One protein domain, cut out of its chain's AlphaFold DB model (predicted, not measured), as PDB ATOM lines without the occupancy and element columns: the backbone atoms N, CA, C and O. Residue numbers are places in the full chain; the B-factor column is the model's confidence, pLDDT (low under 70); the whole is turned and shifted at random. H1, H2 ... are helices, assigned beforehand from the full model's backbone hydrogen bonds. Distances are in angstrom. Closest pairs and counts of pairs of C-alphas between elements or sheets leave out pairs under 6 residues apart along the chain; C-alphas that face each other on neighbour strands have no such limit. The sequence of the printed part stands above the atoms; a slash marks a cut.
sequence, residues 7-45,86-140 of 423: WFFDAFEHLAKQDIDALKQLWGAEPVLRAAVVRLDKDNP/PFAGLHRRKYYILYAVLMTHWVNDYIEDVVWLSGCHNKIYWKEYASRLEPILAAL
ATOM      1  N   TRP A   7       5.451  39.341  51.776       90.19
ATOM      2  CA  TRP A   7       6.298  39.377  50.580       90.19
ATOM      3  C   TRP A   7       6.484  38.008  49.908       90.19
ATOM      4  O   TRP A   7       6.994  37.956  48.793       90.19
ATOM      5  N   PHE A   8       6.117  36.897  50.562       92.81
ATOM      6  CA  PHE A   8       6.440  35.545  50.093       92.81
ATOM      7  C   PHE A   8       5.859  35.253  48.708       92.81
ATOM      8  O   PHE A   8       6.551  34.736  47.837       92.81
ATOM      9  N   PHE A   9       4.591  35.600  48.486       88.12
ATOM     10  CA  PHE A   9       3.949  35.337  47.200       88.12
ATOM     11  C   PHE A   9       4.475  36.258  46.102       88.12
ATOM     12  O   PHE A   9       4.706  35.778  44.998       88.12
ATOM     13  N   ASP A  10       4.769  37.519  46.420       86.31
ATOM     14  CA  ASP A  10       5.400  38.447  45.475       86.31
ATOM     15  C   ASP A  10       6.804  37.967  45.063       86.31
ATOM     16  O   ASP A  10       7.209  38.110  43.911       86.31
ATOM     17  N   ALA A  11       7.544  37.363  46.000       89.12
ATOM     18  CA  ALA A  11       8.892  36.856  45.770       89.12
ATOM     19  C   ALA A  11       8.953  35.610  44.883       89.12
ATOM     20  O   ALA A  11       9.923  35.436  44.145       89.12
ATOM     21  N   PHE A  12       7.935  34.755  44.958       90.69
ATOM     22  CA  PHE A  12       7.948  33.423  44.353       90.69
ATOM     23  C   PHE A  12       6.797  33.191  43.365       90.69
ATOM     24  O   PHE A  12       6.511  32.047  43.014       90.69
ATOM     25  N   GLU A  13       6.138  34.253  42.889       86.12
ATOM     26  CA  GLU A  13       4.999  34.159  41.959       86.12
ATOM     27  C   GLU A  13       5.338  33.461  40.631       86.12
ATOM     28  O   GLU A  13       4.450  32.929  39.966       86.12
ATOM     29  N   HIS A  14       6.614  33.454  40.229       83.50
ATOM     30  CA  HIS A  14       7.082  32.800  39.004       83.50
ATOM     31  C   HIS A  14       7.301  31.292  39.165       83.50
ATOM     32  O   HIS A  14       7.527  30.608  38.168       83.50
ATOM     33  N   LEU A  15       7.263  30.765  40.392       84.88
ATOM     34  CA  LEU A  15       7.575  29.367  40.667       84.88
ATOM     35  C   LEU A  15       6.369  28.444  40.489       84.88
ATOM     36  O   LEU A  15       5.211  28.803  40.709       84.88
ATOM     37  N   ALA A  16       6.653  27.194  40.126       80.12
ATOM     38  CA  ALA A  16       5.643  26.148  40.100       80.12
ATOM     39  C   ALA A  16       5.206  25.776  41.528       80.12
ATOM     40  O   ALA A  16       5.966  25.904  42.490       80.12
ATOM     41  N   LYS A  17       3.991  25.224  41.664       82.81
ATOM     42  CA  LYS A  17       3.416  24.833  42.965       82.81
ATOM     43  C   LYS A  17       4.354  23.951  43.801       82.81
ATOM     44  O   LYS A  17       4.463  24.165  44.999       82.81
ATOM     45  N   GLN A  18       5.026  22.987  43.174       82.12
ATOM     46  CA  GLN A  18       5.933  22.071  43.869       82.12
ATOM     47  C   GLN A  18       7.099  22.811  44.543       82.12
ATOM     48  O   GLN A  18       7.415  22.523  45.693       82.12
ATOM     49  N   ASP A  19       7.704  23.778  43.852       83.19
ATOM     50  CA  ASP A  19       8.830  24.545  44.390       83.19
ATOM     51  C   ASP A  19       8.346  25.513  45.482       83.19
ATOM     52  O   ASP A  19       8.971  25.631  46.535       83.19
ATOM     53  N   ILE A  20       7.167  26.119  45.299       88.56
ATOM     54  CA  ILE A  20       6.502  26.923  46.336       88.56
ATOM     55  C   ILE A  20       6.254  26.090  47.601       88.56
ATOM     56  O   ILE A  20       6.520  26.553  48.709       88.56
ATOM     57  N   ASP A  21       5.735  24.871  47.461       88.56
ATOM     58  CA  ASP A  21       5.429  24.008  48.602       88.56
ATOM     59  C   ASP A  21       6.712  23.551  49.326       88.56
ATOM     60  O   ASP A  21       6.733  23.539  50.560       88.56
ATOM     61  N   ALA A  22       7.809  23.308  48.600       85.56
ATOM     62  CA  ALA A  22       9.126  23.057  49.194       85.56
ATOM     63  C   ALA A  22       9.649  24.272  49.988       85.56
ATOM     64  O   ALA A  22      10.115  24.126  51.119       85.56
ATOM     65  N   LEU A  23       9.506  25.493  49.457       91.50
ATOM     66  CA  LEU A  23       9.896  26.720  50.163       91.50
ATOM     67  C   LEU A  23       9.042  26.978  51.416       91.50
ATOM     68  O   LEU A  23       9.557  27.472  52.420       91.50
ATOM     69  N   LYS A  24       7.755  26.605  51.409       92.75
ATOM     70  CA  LYS A  24       6.901  26.659  52.611       92.75
ATOM     71  C   LYS A  24       7.361  25.678  53.685       92.75
ATOM     72  O   LYS A  24       7.353  26.022  54.867       92.75
ATOM     73  N   GLN A  25       7.753  24.466  53.294       90.69
ATOM     74  CA  GLN A  25       8.309  23.484  54.227       90.69
ATOM     75  C   GLN A  25       9.622  23.991  54.831       90.69
ATOM     76  O   GLN A  25       9.774  23.958  56.052       90.69
ATOM     77  N   LEU A  26      10.510  24.556  54.005       91.44
ATOM     78  CA  LEU A  26      11.747  25.193  54.458       91.44
ATOM     79  C   LEU A  26      11.469  26.317  55.463       91.44
ATOM     80  O   LEU A  26      12.060  26.349  56.543       91.44
ATOM     81  N   TRP A  27      10.511  27.197  55.149       94.38
ATOM     82  CA  TRP A  27      10.074  28.262  56.054       94.38
ATOM     83  C   TRP A  27       9.586  27.723  57.396       94.38
ATOM     84  O   TRP A  27       9.820  28.355  58.423       94.38
ATOM     85  N   GLY A  28       8.927  26.561  57.413       92.06
ATOM     86  CA  GLY A  28       8.507  25.881  58.636       92.06
ATOM     87  C   GLY A  28       9.674  25.297  59.436       92.06
ATOM     88  O   GLY A  28       9.728  25.456  60.659       92.06
ATOM     89  N   ALA A  29      10.633  24.677  58.751       90.88
ATOM     90  CA  ALA A  29      11.728  23.920  59.355       90.88
ATOM     91  C   ALA A  29      12.887  24.783  59.888       90.88
ATOM     92  O   ALA A  29      13.554  24.370  60.831       90.88
ATOM     93  N   GLU A  30      13.110  25.984  59.342       94.06
ATOM     94  CA  GLU A  30      14.324  26.777  59.611       94.06
ATOM     95  C   GLU A  30      14.081  27.987  60.540       94.06
ATOM     96  O   GLU A  30      13.724  29.075  60.075       94.06
ATOM     97  N   PRO A  31      14.279  27.865  61.870       94.56
ATOM     98  CA  PRO A  31      14.085  28.980  62.803       94.56
ATOM     99  C   PRO A  31      15.080  30.126  62.613       94.56
ATOM    100  O   PRO A  31      14.697  31.287  62.764       94.56
ATOM    101  N   VAL A  32      16.333  29.828  62.260       96.19
ATOM    102  CA  VAL A  32      17.366  30.859  62.073       96.19
ATOM    103  C   VAL A  32      17.101  31.679  60.810       96.19
ATOM    104  O   VAL A  32      17.259  32.897  60.853       96.19
ATOM    105  N   LEU A  33      16.587  31.065  59.737       95.62
ATOM    106  CA  LEU A  33      16.098  31.788  58.556       95.62
ATOM    107  C   LEU A  33      15.024  32.816  58.941       95.62
ATOM    108  O   LEU A  33      15.094  33.977  58.542       95.62
ATOM    109  N   ARG A  34      14.048  32.420  59.767       95.62
ATOM    110  CA  ARG A  34      13.001  33.344  60.238       95.62
ATOM    111  C   ARG A  34      13.585  34.480  61.078       95.62
ATOM    112  O   ARG A  34      13.179  35.627  60.916       95.62
ATOM    113  N   ALA A  35      14.569  34.192  61.929       94.75
ATOM    114  CA  ALA A  35      15.280  35.221  62.687       94.75
ATOM    115  C   ALA A  35      16.079  36.177  61.780       94.75
ATOM    116  O   ALA A  35      16.118  37.378  62.047       94.75
ATOM    117  N   ALA A  36      16.678  35.671  60.697       96.06
ATOM    118  CA  ALA A  36      17.359  36.481  59.691       96.06
ATOM    119  C   ALA A  36      16.380  37.410  58.959       96.06
ATOM    120  O   ALA A  36      16.671  38.591  58.796       96.06
ATOM    121  N   VAL A  37      15.188  36.914  58.601       95.88
ATOM    122  CA  VAL A  37      14.118  37.738  58.009       95.88
ATOM    123  C   VAL A  37      13.673  38.838  58.966       95.88
ATOM    124  O   VAL A  37      13.607  39.988  58.557       95.88
ATOM    125  N   VAL A  38      13.462  38.531  60.250       94.00
ATOM    126  CA  VAL A  38      13.105  39.549  61.257       94.00
ATOM    127  C   VAL A  38      14.196  40.615  61.402       94.00
ATOM    128  O   VAL A  38      13.892  41.775  61.670       94.00
ATOM    129  N   ARG A  39      15.474  40.251  61.242       94.44
ATOM    130  CA  ARG A  39      16.571  41.230  61.212       94.44
ATOM    131  C   ARG A  39      16.510  42.092  59.954       94.44
ATOM    132  O   ARG A  39      16.567  43.304  60.088       94.44
ATOM    133  N   LEU A  40      16.321  41.487  58.782       95.00
ATOM    134  CA  LEU A  40      16.173  42.219  57.522       95.00
ATOM    135  C   LEU A  40      14.953  43.155  57.536       95.00
ATOM    136  O   LEU A  40      15.024  44.257  57.000       95.00
ATOM    137  N   ASP A  41      13.855  42.757  58.185       93.38
ATOM    138  CA  ASP A  41      12.654  43.582  58.338       93.38
ATOM    139  C   ASP A  41      12.942  44.886  59.084       93.38
ATOM    140  O   ASP A  41      12.402  45.917  58.693       93.38
ATOM    141  N   LYS A  42      13.828  44.870  60.094       90.69
ATOM    142  CA  LYS A  42      14.234  46.083  60.833       90.69
ATOM    143  C   LYS A  42      14.894  47.121  59.931       90.69
ATOM    144  O   LYS A  42      14.710  48.315  60.156       90.69
ATOM    145  N   ASP A  43      15.603  46.652  58.912       88.88
ATOM    146  CA  ASP A  43      16.314  47.485  57.947       88.88
ATOM    147  C   ASP A  43      15.441  47.841  56.734       88.88
ATOM    148  O   ASP A  43      15.890  48.562  55.848       88.88
ATOM    149  N   ASN A  44      14.204  47.330  56.648       89.75
ATOM    150  CA  ASN A  44      13.316  47.575  55.518       89.75
ATOM    151  C   ASN A  44      12.585  48.918  55.679       89.75
ATOM    152  O   ASN A  44      11.631  49.020  56.462       89.75
ATOM    153  N   PRO A  45      12.911  49.941  54.871       83.75
ATOM    154  CA  PRO A  45      12.310  51.259  55.033       83.75
ATOM    155  C   PRO A  45      10.835  51.333  54.631       83.75
ATOM    156  O   PRO A  45      10.162  52.314  54.944       83.75
ATOM    157  N   PRO A  86      20.749  47.125  53.612       92.06
ATOM    158  CA  PRO A  86      20.835  46.208  52.468       92.06
ATOM    159  C   PRO A  86      20.004  46.653  51.248       92.06
ATOM    160  O   PRO A  86      20.344  46.335  50.101       92.06
ATOM    161  N   PHE A  87      18.946  47.440  51.475       91.38
ATOM    162  CA  PHE A  87      18.032  47.942  50.450       91.38
ATOM    163  C   PHE A  87      18.552  49.170  49.681       91.38
ATOM    164  O   PHE A  87      17.897  49.618  48.734       91.38
ATOM    165  N   ALA A  88      19.711  49.726  50.052       87.81
ATOM    166  CA  ALA A  88      20.261  50.942  49.455       87.81
ATOM    167  C   ALA A  88      20.371  50.853  47.920       87.81
ATOM    168  O   ALA A  88      20.962  49.922  47.369       87.81
ATOM    169  N   GLY A  89      19.815  51.837  47.207       83.56
ATOM    170  CA  GLY A  89      19.860  51.895  45.739       83.56
ATOM    171  C   GLY A  89      18.955  50.886  45.017       83.56
ATOM    172  O   GLY A  89      18.957  50.843  43.787       83.56
ATOM    173  N   LEU A  90      18.161  50.090  45.742       86.94
ATOM    174  CA  LEU A  90      17.130  49.250  45.144       86.94
ATOM    175  C   LEU A  90      15.823  50.029  45.004       86.94
ATOM    176  O   LEU A  90      15.379  50.720  45.918       86.94
ATOM    177  N   HIS A  91      15.151  49.851  43.870       84.56
ATOM    178  CA  HIS A  91      13.781  50.325  43.717       84.56
ATOM    179  C   HIS A  91      12.856  49.548  44.667       84.56
ATOM    180  O   HIS A  91      12.955  48.323  44.731       84.56
ATOM    181  N   ARG A  92      11.908  50.220  45.339       82.56
ATOM    182  CA  ARG A  92      11.000  49.608  46.337       82.56
ATOM    183  C   ARG A  92      10.335  48.317  45.850       82.56
ATOM    184  O   ARG A  92      10.262  47.332  46.574       82.56
ATOM    185  N   ARG A  93       9.900  48.296  44.586       83.31
ATOM    186  CA  ARG A  93       9.286  47.115  43.946       83.31
ATOM    187  C   ARG A  93      10.209  45.893  43.850       83.31
ATOM    188  O   ARG A  93       9.720  44.838  43.505       83.31
ATOM    189  N   LYS A  94      11.513  46.017  44.107       85.94
ATOM    190  CA  LYS A  94      12.492  44.918  44.065       85.94
ATOM    191  C   LYS A  94      12.900  44.424  45.453       85.94
ATOM    192  O   LYS A  94      13.733  43.534  45.551       85.94
ATOM    193  N   TYR A  95      12.337  44.978  46.526       90.25
ATOM    194  CA  TYR A  95      12.732  44.616  47.891       90.25
ATOM    195  C   TYR A  95      12.488  43.143  48.198       90.25
ATOM    196  O   TYR A  95      13.318  42.517  48.849       90.25
ATOM    197  N   TYR A  96      11.412  42.566  47.657       91.19
ATOM    198  CA  TYR A  96      11.118  41.141  47.796       91.19
ATOM    199  C   TYR A  96      12.262  40.244  47.281       91.19
ATOM    200  O   TYR A  96      12.422  39.139  47.782       91.19
ATOM    201  N   ILE A  97      13.083  40.711  46.325       91.19
ATOM    202  CA  ILE A  97      14.200  39.927  45.772       91.19
ATOM    203  C   ILE A  97      15.263  39.688  46.846       91.19
ATOM    204  O   ILE A  97      15.802  38.591  46.917       91.19
ATOM    205  N   LEU A  98      15.530  40.661  47.727       94.44
ATOM    206  CA  LEU A  98      16.453  40.453  48.850       94.44
ATOM    207  C   LEU A  98      15.950  39.360  49.796       94.44
ATOM    208  O   LEU A  98      16.736  38.518  50.218       94.44
ATOM    209  N   TYR A  99      14.650  39.336  50.088       95.94
ATOM    210  CA  TYR A  99      14.050  38.274  50.899       95.94
ATOM    211  C   TYR A  99      14.099  36.915  50.194       95.94
ATOM    212  O   TYR A  99      14.398  35.905  50.829       95.94
ATOM    213  N   ALA A 100      13.852  36.891  48.882       95.19
ATOM    214  CA  ALA A 100      13.964  35.686  48.071       95.19
ATOM    215  C   ALA A 100      15.398  35.134  48.106       95.19
ATOM    216  O   ALA A 100      15.600  33.967  48.431       95.19
ATOM    217  N   VAL A 101      16.400  35.987  47.866       95.62
ATOM    218  CA  VAL A 101      17.824  35.625  47.939       95.62
ATOM    219  C   VAL A 101      18.188  35.148  49.345       95.62
ATOM    220  O   VAL A 101      18.793  34.085  49.477       95.62
ATOM    221  N   LEU A 102      17.735  35.844  50.394       96.25
ATOM    222  CA  LEU A 102      17.938  35.430  51.785       96.25
ATOM    223  C   LEU A 102      17.414  34.012  52.043       96.25
ATOM    224  O   LEU A 102      18.133  33.191  52.607       96.25
ATOM    225  N   MET A 103      16.194  33.696  51.599       95.44
ATOM    226  CA  MET A 103      15.650  32.340  51.719       95.44
ATOM    227  C   MET A 103      16.499  31.308  50.982       95.44
ATOM    228  O   MET A 103      16.713  30.214  51.504       95.44
ATOM    229  N   THR A 104      17.017  31.651  49.799       92.88
ATOM    230  CA  THR A 104      17.819  30.715  49.005       92.88
ATOM    231  C   THR A 104      19.154  30.326  49.635       92.88
ATOM    232  O   THR A 104      19.681  29.272  49.292       92.88
ATOM    233  N   HIS A 105      19.652  31.066  50.634       92.94
ATOM    234  CA  HIS A 105      20.804  30.622  51.431       92.94
ATOM    235  C   HIS A 105      20.546  29.308  52.189       92.94
ATOM    236  O   HIS A 105      21.478  28.534  52.402       92.94
ATOM    237  N   TRP A 106      19.290  29.022  52.552       92.12
ATOM    238  CA  TRP A 106      18.891  27.769  53.210       92.12
ATOM    239  C   TRP A 106      18.432  26.678  52.239       92.12
ATOM    240  O   TRP A 106      18.119  25.556  52.662       92.12
ATOM    241  N   VAL A 107      18.382  26.988  50.944       86.62
ATOM    242  CA  VAL A 107      18.044  26.014  49.916       86.62
ATOM    243  C   VAL A 107      19.311  25.268  49.526       86.62
ATOM    244  O   VAL A 107      20.299  25.840  49.078       86.62
ATOM    245  N   ASN A 108      19.257  23.955  49.690       77.75
ATOM    246  CA  ASN A 108      20.339  23.048  49.357       77.75
ATOM    247  C   ASN A 108      20.286  22.672  47.867       77.75
ATOM    248  O   ASN A 108      20.018  21.529  47.516       77.75
ATOM    249  N   ASP A 109      20.422  23.670  46.998       74.06
ATOM    250  CA  ASP A 109      20.317  23.560  45.540       74.06
ATOM    251  C   ASP A 109      21.639  23.885  44.845       74.06
ATOM    252  O   ASP A 109      22.511  24.554  45.405       74.06
ATOM    253  N   TYR A 110      21.756  23.461  43.584       73.75
ATOM    254  CA  TYR A 110      22.817  23.956  42.710       73.75
ATOM    255  C   TYR A 110      22.636  25.477  42.501       73.75
ATOM    256  O   TYR A 110      21.532  26.003  42.647       73.75
ATOM    257  N   ILE A 111      23.710  26.221  42.209       76.06
ATOM    258  CA  ILE A 111      23.683  27.695  42.210       76.06
ATOM    259  C   ILE A 111      22.684  28.214  41.162       76.06
ATOM    260  O   ILE A 111      21.983  29.187  41.397       76.06
ATOM    261  N   GLU A 112      22.581  27.532  40.027       73.94
ATOM    262  CA  GLU A 112      21.622  27.793  38.956       73.94
ATOM    263  C   GLU A 112      20.177  27.704  39.468       73.94
ATOM    264  O   GLU A 112      19.370  28.611  39.251       73.94
ATOM    265  N   ASP A 113      19.874  26.652  40.232       77.62
ATOM    266  CA  ASP A 113      18.552  26.435  40.813       77.62
ATOM    267  C   ASP A 113      18.224  27.520  41.853       77.62
ATOM    268  O   ASP A 113      17.124  28.066  41.842       77.62
ATOM    269  N   VAL A 114      19.160  27.911  42.729       82.75
ATOM    270  CA  VAL A 114      18.886  28.992  43.703       82.75
ATOM    271  C   VAL A 114      18.745  30.364  43.049       82.75
ATOM    272  O   VAL A 114      17.910  31.153  43.487       82.75
ATOM    273  N   VAL A 115      19.501  30.653  41.986       83.81
ATOM    274  CA  VAL A 115      19.341  31.896  41.212       83.81
ATOM    275  C   VAL A 115      17.955  31.951  40.582       83.81
ATOM    276  O   VAL A 115      17.295  32.993  40.625       83.81
ATOM    277  N   TRP A 116      17.503  30.822  40.033       80.44
ATOM    278  CA  TRP A 116      16.159  30.682  39.498       80.44
ATOM    279  C   TRP A 116      15.090  30.875  40.584       80.44
ATOM    280  O   TRP A 116      14.167  31.682  40.423       80.44
ATOM    281  N   LEU A 117      15.234  30.191  41.723       85.38
ATOM    282  CA  LEU A 117      14.298  30.276  42.846       85.38
ATOM    283  C   LEU A 117      14.159  31.704  43.376       85.38
ATOM    284  O   LEU A 117      13.045  32.139  43.659       85.38
ATOM    285  N   SER A 118      15.254  32.461  43.462       88.50
ATOM    286  CA  SER A 118      15.221  33.839  43.963       88.50
ATOM    287  C   SER A 118      14.650  34.856  42.965       88.50
ATOM    288  O   SER A 118      14.545  36.041  43.289       88.50
ATOM    289  N   GLY A 119      14.343  34.439  41.732       82.88
ATOM    290  CA  GLY A 119      13.904  35.332  40.657       82.88
ATOM    291  C   GLY A 119      15.003  36.281  40.164       82.88
ATOM    292  O   GLY A 119      14.707  37.293  39.516       82.88
ATOM    293  N   CYS A 120      16.271  35.985  40.470       84.81
ATOM    294  CA  CYS A 120      17.413  36.736  39.962       84.81
ATOM    295  C   CYS A 120      17.629  36.431  38.475       84.81
ATOM    296  O   CYS A 120      17.286  35.369  37.976       84.81
ATOM    297  N   HIS A 121      18.197  37.391  37.744       76.75
ATOM    298  CA  HIS A 121      18.430  37.211  36.310       76.75
ATOM    299  C   HIS A 121      19.572  36.221  36.020       76.75
ATOM    300  O   HIS A 121      19.522  35.458  35.059       76.75
ATOM    301  N   ASN A 122      20.624  36.269  36.840       79.12
ATOM    302  CA  ASN A 122      21.796  35.410  36.731       79.12
ATOM    303  C   ASN A 122      22.564  35.371  38.064       79.12
ATOM    304  O   ASN A 122      22.279  36.132  38.999       79.12
ATOM    305  N   LYS A 123      23.591  34.520  38.107       82.44
ATOM    306  CA  LYS A 123      24.510  34.358  39.245       82.44
ATOM    307  C   LYS A 123      25.198  35.652  39.697       82.44
ATOM    308  O   LYS A 123      25.489  35.777  40.881       82.44
ATOM    309  N   ILE A 124      25.491  36.595  38.794       85.88
ATOM    310  CA  ILE A 124      26.165  37.860  39.149       85.88
ATOM    311  C   ILE A 124      25.229  38.705  40.009       85.88
ATOM    312  O   ILE A 124      25.587  39.061  41.127       85.88
ATOM    313  N   TYR A 125      24.001  38.930  39.538       87.44
ATOM    314  CA  TYR A 125      23.001  39.665  40.309       87.44
ATOM    315  C   TYR A 125      22.674  38.967  41.625       87.44
ATOM    316  O   TYR A 125      22.560  39.631  42.649       87.44
ATOM    317  N   TRP A 126      22.557  37.635  41.628       91.19
ATOM    318  CA  TRP A 126      22.349  36.894  42.872       91.19
ATOM    319  C   TRP A 126      23.478  37.153  43.877       91.19
ATOM    320  O   TRP A 126      23.195  37.466  45.028       91.19
ATOM    321  N   LYS A 127      24.745  37.128  43.438       91.25
ATOM    322  CA  LYS A 127      25.901  37.445  44.295       91.25
ATOM    323  C   LYS A 127      25.886  38.887  44.800       91.25
ATOM    324  O   LYS A 127      26.243  39.113  45.949       91.25
ATOM    325  N   GLU A 128      25.456  39.848  43.983       92.19
ATOM    326  CA  GLU A 128      25.288  41.244  44.412       92.19
ATOM    327  C   GLU A 128      24.194  41.409  45.475       92.19
ATOM    328  O   GLU A 128      24.319  42.241  46.370       92.19
ATOM    329  N   TYR A 129      23.107  40.638  45.395       94.44
ATOM    330  CA  TYR A 129      22.095  40.612  46.452       94.44
ATOM    331  C   TYR A 129      22.592  39.874  47.696       94.44
ATOM    332  O   TYR A 129      22.366  40.347  48.806       94.44
ATOM    333  N   ALA A 130      23.300  38.757  47.524       94.38
ATOM    334  CA  ALA A 130      23.871  37.986  48.620       94.38
ATOM    335  C   ALA A 130      24.908  38.803  49.410       94.38
ATOM    336  O   ALA A 130      24.884  38.783  50.639       94.38
ATOM    337  N   SER A 131      25.752  39.595  48.738       94.44
ATOM    338  CA  SER A 131      26.746  40.443  49.412       94.44
ATOM    339  C   SER A 131      26.105  41.517  50.294       94.44
ATOM    340  O   SER A 131      26.594  41.814  51.380       94.44
ATOM    341  N   ARG A 132      24.943  42.050  49.894       94.56
ATOM    342  CA  ARG A 132      24.158  42.989  50.719       94.56
ATOM    343  C   ARG A 132      23.630  42.351  52.004       94.56
ATOM    344  O   ARG A 132      23.346  43.071  52.957       94.56
ATOM    345  N   LEU A 133      23.472  41.029  52.026       95.69
ATOM    346  CA  LEU A 133      22.975  40.274  53.175       95.69
ATOM    347  C   LEU A 133      24.098  39.812  54.112       95.69
ATOM    348  O   LEU A 133      23.797  39.416  55.236       95.69
ATOM    349  N   GLU A 134      25.373  39.900  53.712       93.62
ATOM    350  CA  GLU A 134      26.525  39.468  54.523       93.62
ATOM    351  C   GLU A 134      26.498  39.991  55.970       93.62
ATOM    352  O   GLU A 134      26.684  39.172  56.875       93.62
ATOM    353  N   PRO A 135      26.194  41.278  56.253       92.06
ATOM    354  CA  PRO A 135      26.133  41.770  57.631       92.06
ATOM    355  C   PRO A 135      25.058  41.071  58.475       92.06
ATOM    356  O   PRO A 135      25.254  40.828  59.665       92.06
ATOM    357  N   ILE A 136      23.926  40.718  57.858       93.75
ATOM    358  CA  ILE A 136      22.837  39.997  58.525       93.75
ATOM    359  C   ILE A 136      23.258  38.554  58.784       93.75
ATOM    360  O   ILE A 136      23.091  38.074  59.905       93.75
ATOM    361  N   LEU A 137      23.820  37.883  57.771       93.81
ATOM    362  CA  LEU A 137      24.233  36.480  57.840       93.81
ATOM    363  C   LEU A 137      25.369  36.264  58.852       93.81
ATOM    364  O   LEU A 137      25.328  35.307  59.623       93.81
ATOM    365  N   ALA A 138      26.343  37.176  58.902       91.38
ATOM    366  CA  ALA A 138      27.470  37.120  59.835       91.38
ATOM    367  C   ALA A 138      27.048  37.271  61.308       91.38
ATOM    368  O   ALA A 138      27.748  36.802  62.201       91.38
ATOM    369  N   ALA A 139      25.902  37.906  61.570       91.31
ATOM    370  CA  ALA A 139      25.391  38.148  62.918       91.31
ATOM    371  C   ALA A 139      24.433  37.051  63.430       91.31
ATOM    372  O   ALA A 139      23.812  37.220  64.489       91.31
ATOM    373  N   LEU A 140      24.259  35.963  62.673       93.62
ATOM    374  CA  LEU A 140      23.400  34.841  63.046       93.62
ATOM    375  C   LEU A 140      24.083  33.915  64.064       93.62
ATOM    376  O   LEU A 140      25.305  33.769  64.049       93.62
TER     377      LEU A 140
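This is residues 7 to 45 and 86 to 140 of the 423 residues of the protein "Transposase" of Serratia sp. DD3 (UniProt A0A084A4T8). H4 runs through the core of a compact globule; H1, H3, H5 and H6 pack round it, mostly crossed, with H2 at the rim. The printed part has 94 residues with six named helices, H1 to H6 in order, all helix. The radius of gyration of the C-alphas is 12.3 A, the spans 32 by 28 by 22 A.

H1 is residues 7 to 12, with C-alpha 7 at (6.298, 39.377, 50.580), H2 17 to 29, H3 31 to 42, H4 92 to 104, H5 111 to 117. H6, 123 to 138, 21.0 A long, ends at C-alpha 138, (27.470, 37.120, 59.835).

H4, the hub, touches H3 at a shallow tilt of 21 degrees, opposite ways, C-alphas 33 and 103 closest at 6.9 A. Every O i to N i+4 pair is within hydrogen-bond range but in H4, 5 of 9, and H6, 9 of 12.

Residues 46 to 85 are not printed; C-alphas 45 and 86 are 10.2 A apart. No printed residue is under 70 in pLDDT.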